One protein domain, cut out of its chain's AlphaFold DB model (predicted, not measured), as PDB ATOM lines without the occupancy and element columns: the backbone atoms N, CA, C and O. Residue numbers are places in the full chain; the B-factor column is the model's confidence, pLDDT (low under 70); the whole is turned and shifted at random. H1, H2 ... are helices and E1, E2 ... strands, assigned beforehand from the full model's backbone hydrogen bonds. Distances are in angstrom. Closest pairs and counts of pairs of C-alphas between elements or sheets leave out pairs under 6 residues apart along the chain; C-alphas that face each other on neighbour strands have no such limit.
ATOM      1  N   ARG A 245     133.963 123.535 249.478       92.38
ATOM      2  CA  ARG A 245     134.081 124.912 249.981       92.38
ATOM      3  C   ARG A 245     134.772 124.977 251.330       92.38
ATOM      4  O   ARG A 245     135.406 125.984 251.604       92.38
ATOM      5  N   LYS A 246     134.698 123.927 252.153       93.00
ATOM      6  CA  LYS A 246     135.309 123.916 253.495       93.00
ATOM      7  C   LYS A 246     136.827 124.099 253.450       93.00
ATOM      8  O   LYS A 246     137.403 124.563 254.426       93.00
ATOM      9  N   SER A 247     137.449 123.754 252.321       93.44
ATOM     10  CA  SER A 247     138.880 123.957 252.094       93.44
ATOM     11  C   SER A 247     139.253 125.413 251.792       93.44
ATOM     12  O   SER A 247     140.366 125.821 252.098       93.44
ATOM     13  N   LEU A 248     138.327 126.220 251.260       93.19
ATOM     14  CA  LEU A 248     138.608 127.581 250.797       93.19
ATOM     15  C   LEU A 248     138.775 128.586 251.950       93.19
ATOM     16  O   LEU A 248     138.219 128.378 253.027       93.19
ATOM     17  N   PRO A 249     139.424 129.744 251.719       94.56
ATOM     18  CA  PRO A 249     139.388 130.878 252.641       94.56
ATOM     19  C   PRO A 249     137.956 131.298 253.008       94.56
ATOM     20  O   PRO A 249     137.064 131.300 252.158       94.56
ATOM     21  N   THR A 250     137.731 131.706 254.262       92.94
ATOM     22  CA  THR A 250     136.401 132.073 254.793       92.94
ATOM     23  C   THR A 250     135.693 133.152 253.971       92.94
ATOM     24  O   THR A 250     134.479 133.075 253.779       92.94
ATOM     25  N   THR A 251     136.439 134.107 253.412       92.00
ATOM     26  CA  THR A 251     135.937 135.119 252.467       92.00
ATOM     27  C   THR A 251     135.292 134.493 251.230       92.00
ATOM     28  O   THR A 251     134.189 134.880 250.848       92.00
ATOM     29  N   LEU A 252     135.913 133.468 250.643       91.44
ATOM     30  CA  LEU A 252     135.370 132.744 249.488       91.44
ATOM     31  C   LEU A 252     134.273 131.742 249.878       91.44
ATOM     32  O   LEU A 252     133.368 131.477 249.086       91.44
ATOM     33  N   GLN A 253     134.285 131.217 251.106       92.38
ATOM     34  CA  GLN A 253     133.212 130.344 251.604       92.38
ATOM     35  C   GLN A 253     131.860 131.067 251.681       92.38
ATOM     36  O   GLN A 253     130.827 130.494 251.325       92.38
ATOM     37  N   GLN A 254     131.866 132.337 252.096       89.31
ATOM     38  CA  GLN A 254     130.658 133.161 252.233       89.31
ATOM     39  C   GLN A 254     129.996 133.487 250.880       89.31
ATOM     40  O   GLN A 254     128.803 133.788 250.812       89.31
ATOM     41  N   ARG A 255     130.732 133.349 249.772       85.44
ATOM     42  CA  ARG A 255     130.289 133.602 248.393       85.44
ATOM     43  C   ARG A 255     129.466 132.430 247.817       85.44
ATOM     44  O   ARG A 255     129.807 131.838 246.788       85.44
ATOM     45  N   ARG A 256     128.360 132.065 248.483       80.38
ATOM     46  CA  ARG A 256     127.542 130.867 248.168       80.38
ATOM     47  C   ARG A 256     126.975 130.828 246.742       80.38
ATOM     48  O   ARG A 256     126.909 129.755 246.152       80.38
ATOM     49  N   ASN A 257     126.643 131.985 246.170       83.44
ATOM     50  CA  ASN A 257     125.966 132.070 244.868       83.44
ATOM     51  C   ASN A 257     126.852 132.574 243.726       83.44
ATOM     52  O   ASN A 257     126.380 132.668 242.599       83.44
ATOM     53  N   THR A 258     128.098 132.944 244.016       88.06
ATOM     54  CA  THR A 258     128.993 133.527 243.013       88.06
ATOM     55  C   THR A 258     130.135 132.590 242.671       88.06
ATOM     56  O   THR A 258     130.508 132.515 241.513       88.06
ATOM     57  N   LEU A 259     130.666 131.822 243.624       90.94
ATOM     58  CA  LEU A 259     131.708 130.845 243.322       90.94
ATOM     59  C   LEU A 259     131.090 129.480 243.009       90.94
ATOM     60  O   LEU A 259     130.339 128.938 243.815       90.94
ATOM     61  N   HIS A 260     131.431 128.903 241.865       90.56
ATOM     62  CA  HIS A 260     131.005 127.575 241.434       90.56
ATOM     63  C   HIS A 260     132.223 126.731 241.073       90.56
ATOM     64  O   HIS A 260     133.172 127.233 240.480       90.56
ATOM     65  N   ARG A 261     132.173 125.438 241.393       91.56
ATOM     66  CA  ARG A 261     133.175 124.450 240.988       91.56
ATOM     67  C   ARG A 261     132.538 123.478 240.004       91.56
ATOM     68  O   ARG A 261     131.519 122.869 240.322       91.56
ATOM     69  N   ILE A 262     133.129 123.344 238.826       90.00
ATOM     70  CA  ILE A 262     132.731 122.402 237.782       90.00
ATOM     71  C   ILE A 262     133.875 121.412 237.585       90.00
ATOM     72  O   ILE A 262     135.018 121.805 237.376       90.00
ATOM     73  N   LEU A 263     133.559 120.122 237.659       90.00
ATOM     74  CA  LEU A 263     134.486 119.047 237.328       90.00
ATOM     75  C   LEU A 263     134.329 118.699 235.849       90.00
ATOM     76  O   LEU A 263     133.240 118.342 235.398       90.00
ATOM     77  N   LEU A 264     135.415 118.831 235.100       88.06
ATOM     78  CA  LEU A 264     135.517 118.463 233.701       88.06
ATOM     79  C   LEU A 264     136.340 117.183 233.617       88.06
ATOM     80  O   LEU A 264     137.564 117.204 233.705       88.06
ATOM     81  N   TYR A 265     135.651 116.065 233.442       86.31
ATOM     82  CA  TYR A 265     136.308 114.823 233.074       86.31
ATOM     83  C   TYR A 265     136.656 114.913 231.591       86.31
ATOM     84  O   TYR A 265     135.758 115.270 230.804       86.31
ATOM     85  N   PRO A 266     137.921 114.657 231.202       81.00
ATOM     86  CA  PRO A 266     138.229 114.459 229.800       81.00
ATOM     87  C   PRO A 266     137.259 113.391 229.316       81.00
ATOM     88  O   PRO A 266     137.147 112.326 229.918       81.00
ATOM     89  N   SER A 267     136.463 113.720 228.298       76.12
ATOM     90  CA  SER A 267     135.687 112.688 227.624       76.12
ATOM     91  C   SER A 267     136.731 111.674 227.198       76.12
ATOM     92  O   SER A 267     137.628 112.065 226.457       76.12
ATOM     93  N   SER A 268     136.693 110.465 227.754       67.50
ATOM     94  CA  SER A 268     137.621 109.392 227.422       67.50
ATOM     95  C   SER A 268     137.438 109.173 225.929       67.50
ATOM     96  O   SER A 268     136.485 108.513 225.514       67.50
ATOM     97  N   SER A 269     138.235 109.880 225.121       57.41
ATOM     98  CA  SER A 269     138.120 109.890 223.675       57.41
ATOM     99  C   SER A 269     138.302 108.447 223.300       57.41
ATOM    100  O   SER A 269     139.364 107.866 223.526       57.41
ATOM    101  N   CYS A 288     142.777 112.002 235.176       70.00
ATOM    102  CA  CYS A 288     143.124 113.411 235.316       70.00
ATOM    103  C   CYS A 288     141.896 114.286 235.032       70.00
ATOM    104  O   CYS A 288     141.596 114.609 233.882       70.00
ATOM    105  N   CYS A 289     141.172 114.684 236.078       82.25
ATOM    106  CA  CYS A 289     140.045 115.598 235.956       82.25
ATOM    107  C   CYS A 289     140.519 117.058 235.973       82.25
ATOM    108  O   CYS A 289     141.333 117.481 236.796       82.25
ATOM    109  N   CYS A 290     139.975 117.866 235.066       87.06
ATOM    110  CA  CYS A 290     140.158 119.310 235.075       87.06
ATOM    111  C   CYS A 290     139.123 119.939 236.014       87.06
ATOM    112  O   CYS A 290     137.923 119.690 235.891       87.06
ATOM    113  N   VAL A 291     139.556 120.793 236.940       88.75
ATOM    114  CA  VAL A 291     138.648 121.518 237.838       88.75
ATOM    115  C   VAL A 291     138.527 122.963 237.368       88.75
ATOM    116  O   VAL A 291     139.501 123.711 237.381       88.75
ATOM    117  N   LEU A 292     137.323 123.367 236.972       90.56
ATOM    118  CA  LEU A 292     137.010 124.735 236.581       90.56
ATOM    119  C   LEU A 292     136.309 125.456 237.735       90.56
ATOM    120  O   LEU A 292     135.267 125.010 238.217       90.56
ATOM    121  N   TYR A 293     136.848 126.600 238.147       90.62
ATOM    122  CA  TYR A 293     136.208 127.477 239.123       90.62
ATOM    123  C   TYR A 293     135.633 128.703 238.414       90.62
ATOM    124  O   TYR A 293     136.352 129.457 237.767       90.62
ATOM    125  N   LEU A 294     134.323 128.896 238.531       90.12
ATOM    126  CA  LEU A 294     133.598 130.035 237.980       90.12
ATOM    127  C   LEU A 294     133.263 130.989 239.116       90.12
ATOM    128  O   LEU A 294     132.437 130.670 239.969       90.12
ATOM    129  N   LEU A 295     133.892 132.159 239.116       89.06
ATOM    130  CA  LEU A 295     133.570 133.239 240.037       89.06
ATOM    131  C   LEU A 295     132.667 134.251 239.318       89.06
ATOM    132  O   LEU A 295     133.123 135.133 238.598       89.06
ATOM    133  N   GLY A 296     131.359 134.084 239.478       82.00
ATOM    134  CA  GLY A 296     130.335 134.970 238.949       82.00
ATOM    135  C   GLY A 296     130.292 136.282 239.718       82.00
ATOM    136  O   GLY A 296     129.565 136.411 240.699       82.00
ATOM    137  N   THR A 297     131.038 137.280 239.264       70.06
ATOM    138  CA  THR A 297     130.846 138.663 239.701       70.06
ATOM    139  C   THR A 297     130.056 139.394 238.626       70.06
ATOM    140  O   THR A 297     130.515 139.523 237.496       70.06
ATOM    141  N   ALA A 298     128.846 139.860 238.954       61.97
ATOM    142  CA  ALA A 298     127.997 140.597 238.008       61.97
ATOM    143  C   ALA A 298     128.676 141.873 237.468       61.97
ATOM    144  O   ALA A 298     128.338 142.353 236.391       61.97
ATOM    145  N   HIS A 299     129.662 142.390 238.205       67.00
ATOM    146  CA  HIS A 299     130.521 143.496 237.811       67.00
ATOM    147  C   HIS A 299     131.977 143.144 238.126       67.00
ATOM    148  O   HIS A 299     132.241 142.523 239.156       67.00
ATOM    149  N   ILE A 300     132.908 143.556 237.260       72.94
ATOM    150  CA  ILE A 300     134.345 143.546 237.559       72.94
ATOM    151  C   ILE A 300     134.567 144.655 238.593       72.94
ATOM    152  O   ILE A 300     134.658 145.831 238.244       72.94
ATOM    153  N   SER A 301     134.541 144.302 239.875       76.12
ATOM    154  CA  SER A 301     134.838 145.224 240.971       76.12
ATOM    155  C   SER A 301     136.286 145.042 241.422       76.12
ATOM    156  O   SER A 301     136.930 144.035 241.131       76.12
ATOM    157  N   LYS A 302     136.820 146.000 242.183       80.94
ATOM    158  CA  LYS A 302     138.125 145.806 242.838       80.94
ATOM    159  C   LYS A 302     138.130 144.540 243.708       80.94
ATOM    160  O   LYS A 302     139.117 143.812 243.734       80.94
ATOM    161  N   ASP A 303     136.987 144.225 244.311       82.50
ATOM    162  CA  ASP A 303     136.815 143.031 245.135       82.50
ATOM    163  C   ASP A 303     136.838 141.739 244.308       82.50
ATOM    164  O   ASP A 303     137.318 140.721 244.794       82.50
ATOM    165  N   SER A 304     136.381 141.757 243.046       83.81
ATOM    166  CA  SER A 304     136.432 140.560 242.195       83.81
ATOM    167  C   SER A 304     137.867 140.162 241.858       83.81
ATOM    168  O   SER A 304     138.176 138.977 241.804       83.81
ATOM    169  N   CYS A 305     138.756 141.142 241.664       86.00
ATOM    170  CA  CYS A 305     140.180 140.880 241.447       86.00
ATOM    171  C   CYS A 305     140.814 140.238 242.690       86.00
ATOM    172  O   CYS A 305     141.502 139.222 242.585       86.00
ATOM    173  N   HIS A 306     140.499 140.776 243.872       89.69
ATOM    174  CA  HIS A 306     140.967 140.221 245.138       89.69
ATOM    175  C   HIS A 306     140.454 138.791 245.377       89.69
ATOM    176  O   HIS A 306     141.231 137.915 245.753       89.69
ATOM    177  N   ASP A 307     139.177 138.522 245.087       90.19
ATOM    178  CA  ASP A 307     138.582 137.187 245.221       90.19
ATOM    179  C   ASP A 307     139.255 136.164 244.280       90.19
ATOM    180  O   ASP A 307     139.514 135.027 244.685       90.19
ATOM    181  N   VAL A 308     139.590 136.556 243.042       89.75
ATOM    182  CA  VAL A 308     140.348 135.703 242.105       89.75
ATOM    183  C   VAL A 308     141.754 135.429 242.629       89.75
ATOM    184  O   VAL A 308     142.206 134.288 242.573       89.75
ATOM    185  N   GLN A 309     142.436 136.444 243.158       90.75
ATOM    186  CA  GLN A 309     143.775 136.277 243.717       90.75
ATOM    187  C   GLN A 309     143.765 135.309 244.906       90.75
ATOM    188  O   GLN A 309     144.534 134.354 244.911       90.75
ATOM    189  N   LEU A 310     142.828 135.478 245.845       92.25
ATOM    190  CA  LEU A 310     142.642 134.556 246.970       92.25
ATOM    191  C   LEU A 310     142.369 133.120 246.507       92.25
ATOM    192  O   LEU A 310     142.867 132.168 247.108       92.25
ATOM    193  N   LEU A 311     141.572 132.953 245.449       92.06
ATOM    194  CA  LEU A 311     141.259 131.639 244.897       92.06
ATOM    195  C   LEU A 311     142.496 130.991 244.259       92.06
ATOM    196  O   LEU A 311     142.752 129.810 244.489       92.06
ATOM    197  N   MET A 312     143.268 131.755 243.485       91.56
ATOM    198  CA  MET A 312     144.487 131.278 242.829       91.56
ATOM    199  C   MET A 312     145.585 130.936 243.837       91.56
ATOM    200  O   MET A 312     146.157 129.850 243.748       91.56
ATOM    201  N   ASP A 313     145.817 131.804 244.824       92.88
ATOM    202  CA  ASP A 313     146.784 131.573 245.903       92.88
ATOM    203  C   ASP A 313     146.429 130.319 246.712       92.88
ATOM    204  O   ASP A 313     147.313 129.592 247.161       92.88
ATOM    205  N   HIS A 314     145.133 130.035 246.869       91.75
ATOM    206  CA  HIS A 314     144.667 128.840 247.560       91.75
ATOM    207  C   HIS A 314     144.845 127.558 246.735       91.75
ATOM    208  O   HIS A 314     145.325 126.555 247.260       91.75
ATOM    209  N   ILE A 315     144.452 127.567 245.456       90.38
ATOM    210  CA  ILE A 315     144.520 126.374 244.595       90.38
ATOM    211  C   ILE A 315     145.970 126.038 244.241       90.38
ATOM    212  O   ILE A 315     146.337 124.865 244.168       90.38
ATOM    213  N   LYS A 316     146.794 127.056 243.990       89.25
ATOM    214  CA  LYS A 316     148.184 126.879 243.583       89.25
ATOM    215  C   LYS A 316     149.079 127.906 244.282       89.25
ATOM    216  O   LYS A 316     149.482 128.895 243.662       89.25
ATOM    217  N   PRO A 317     149.417 127.664 245.563       86.81
ATOM    218  CA  PRO A 317     150.270 128.567 246.321       86.81
ATOM    219  C   PRO A 317     151.616 128.761 245.614       86.81
ATOM    220  O   PRO A 317     152.233 127.808 245.139       86.81
ATOM    221  N   GLY A 318     152.054 130.016 245.515       83.25
ATOM    222  CA  GLY A 318     153.295 130.405 244.833       83.25
ATOM    223  C   GLY A 318     153.127 130.825 243.369       83.25
ATOM    224  O   GLY A 318     154.088 131.308 242.769       83.25
ATOM    225  N   MET A 319     151.926 130.715 242.790       76.88
ATOM    226  CA  MET A 319     151.616 131.394 241.528       76.88
ATOM    227  C   MET A 319     151.203 132.839 241.786       76.88
ATOM    228  O   MET A 319     150.024 133.162 241.864       76.88
ATOM    229  N   TYR A 320     152.192 133.729 241.855       70.44
ATOM    230  CA  TYR A 320     151.931 135.162 241.872       70.44
ATOM    231  C   TYR A 320     151.394 135.598 240.512       70.44
ATOM    232  O   TYR A 320     152.141 135.762 239.544       70.44
ATOM    233  N   VAL A 321     150.082 135.800 240.436       67.12
ATOM    234  CA  VAL A 321     149.479 136.502 239.308       67.12
ATOM    235  C   VAL A 321     149.892 137.962 239.449       67.12
ATOM    236  O   VAL A 321     149.398 138.676 240.318       67.12
ATOM    237  N   HIS A 322     150.849 138.400 238.632       69.19
ATOM    238  CA  HIS A 322     151.223 139.808 238.548       69.19
ATOM    239  C   HIS A 322     150.064 140.559 237.874       69.19
ATOM    240  O   HIS A 322     150.021 140.726 236.657       69.19
ATOM    241  N   SER A 323     149.055 140.904 238.670       58.69
ATOM    242  CA  SER A 323     147.889 141.656 238.226       58.69
ATOM    243  C   SER A 323     148.324 143.087 237.916       58.69
ATOM    244  O   SER A 323     148.687 143.826 238.825       58.69
ATOM    245  N   GLN A 324     148.305 143.474 236.639       56.25
ATOM    246  CA  GLN A 324     148.508 144.865 236.205       56.25
ATOM    247  C   GLN A 324     147.192 145.674 236.186       56.25
ATOM    248  O   GLN A 324     147.093 146.660 235.459       56.25
ATOM    249  N   PHE A 325     146.173 145.233 236.933       53.94
ATOM    250  CA  PHE A 325     144.846 145.860 236.986       53.94
ATOM    251  C   PHE A 325     144.731 146.946 238.059       53.94
ATOM    252  O   PHE A 325     145.316 146.770 239.153       53.94
TER     253      PHE A 325
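What this domain is: This is residues 245 to 269 and 288 to 325 of the 325 residues of the protein "Hypothetical protein" of Ditylum brightwellii (UniProt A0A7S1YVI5). A narrow ribbon of two antiparallel strands, E1 and E2, reaches out from a small helical head; the longer helix H2 folds back beside the end of E2, and the short helix H1 packs on H2 near the start of E1. The other end of the ribbon runs out to the cut, and after H2 a tail without a named element, residues 316 to 325, folds back toward the start of that helix. The printed part has 63 residues, with two named helices and two named strands in the order H1, E1, E2, H2; its class is mixed, helices and strands, though under half of the residues are in named elements. It is only just loose, close to compact, with a radius of gyration of the C-alphas of 13.1 A, and its outline is elongated, with spans of 40 by 26 by 23 A.

Where its parts are: Begin at the sheet and find C-alpha 259 at (131.708, 130.845, 243.322); from there E1, residues 259 to 264, runs 16.1 A to C-alpha 264 at (135.517, 118.463, 233.701). E2, residues 290 to 295, covers 16.2 A from first to last C-alpha. Look next for H2, residues 302 to 315, which runs 20.5 A from C-alpha 302 at (138.125, 145.806, 242.838) to C-alpha 315 at (144.520, 126.374, 244.595). H1 is residues 250 to 253, 4.8 A from first to last C-alpha.

How they stand to each other: E1 and E2 are antiparallel neighbours, with 159 degrees between their directions. Look at C-alphas 259 and 295, which face each other at 4.5 A, and at 264 and 290, at 4.9 A. N 260 and O 294 are within hydrogen-bond range at 2.8 A, as are N 290 and O 264 at 2.8 A. From E2 outward, the closest C-alphas of E2 and H2 are those of Leu 295 and Val 308, 7.5 A apart. H2 touches H1 with residues 307 to 311 alone; their closest C-alphas, those of Leu 252 and Asp 307, are 6.9 A apart. The closest C-alphas of H1 and E1, those of Leu 252 and Leu 259, are 7.4 A apart. H1 and E2 are apart, and so are E1 and H2. In H2 every O i to N i+4 pair is within hydrogen-bond range; H1 is too short for such a pair, and its one O i to N i+3 pair is within range.

The domain as a whole: The two C-alphas farthest apart are those of Ser 269 and Lys 302, at 40.7 A. Residues 270 to 287 are not printed, and across this cut C-alphas 269 and 288 are 13.2 A apart; the link from E1 to E2 crosses it. Of the links that are printed whole, H1 to E1 is tight and E2 to H2 is short. The mean pLDDT of the printed part is 83.3, and you will find it under 70 at residues 268 to 269, 298 to 299 and 321 to 325, the last of which is the chain's last residue.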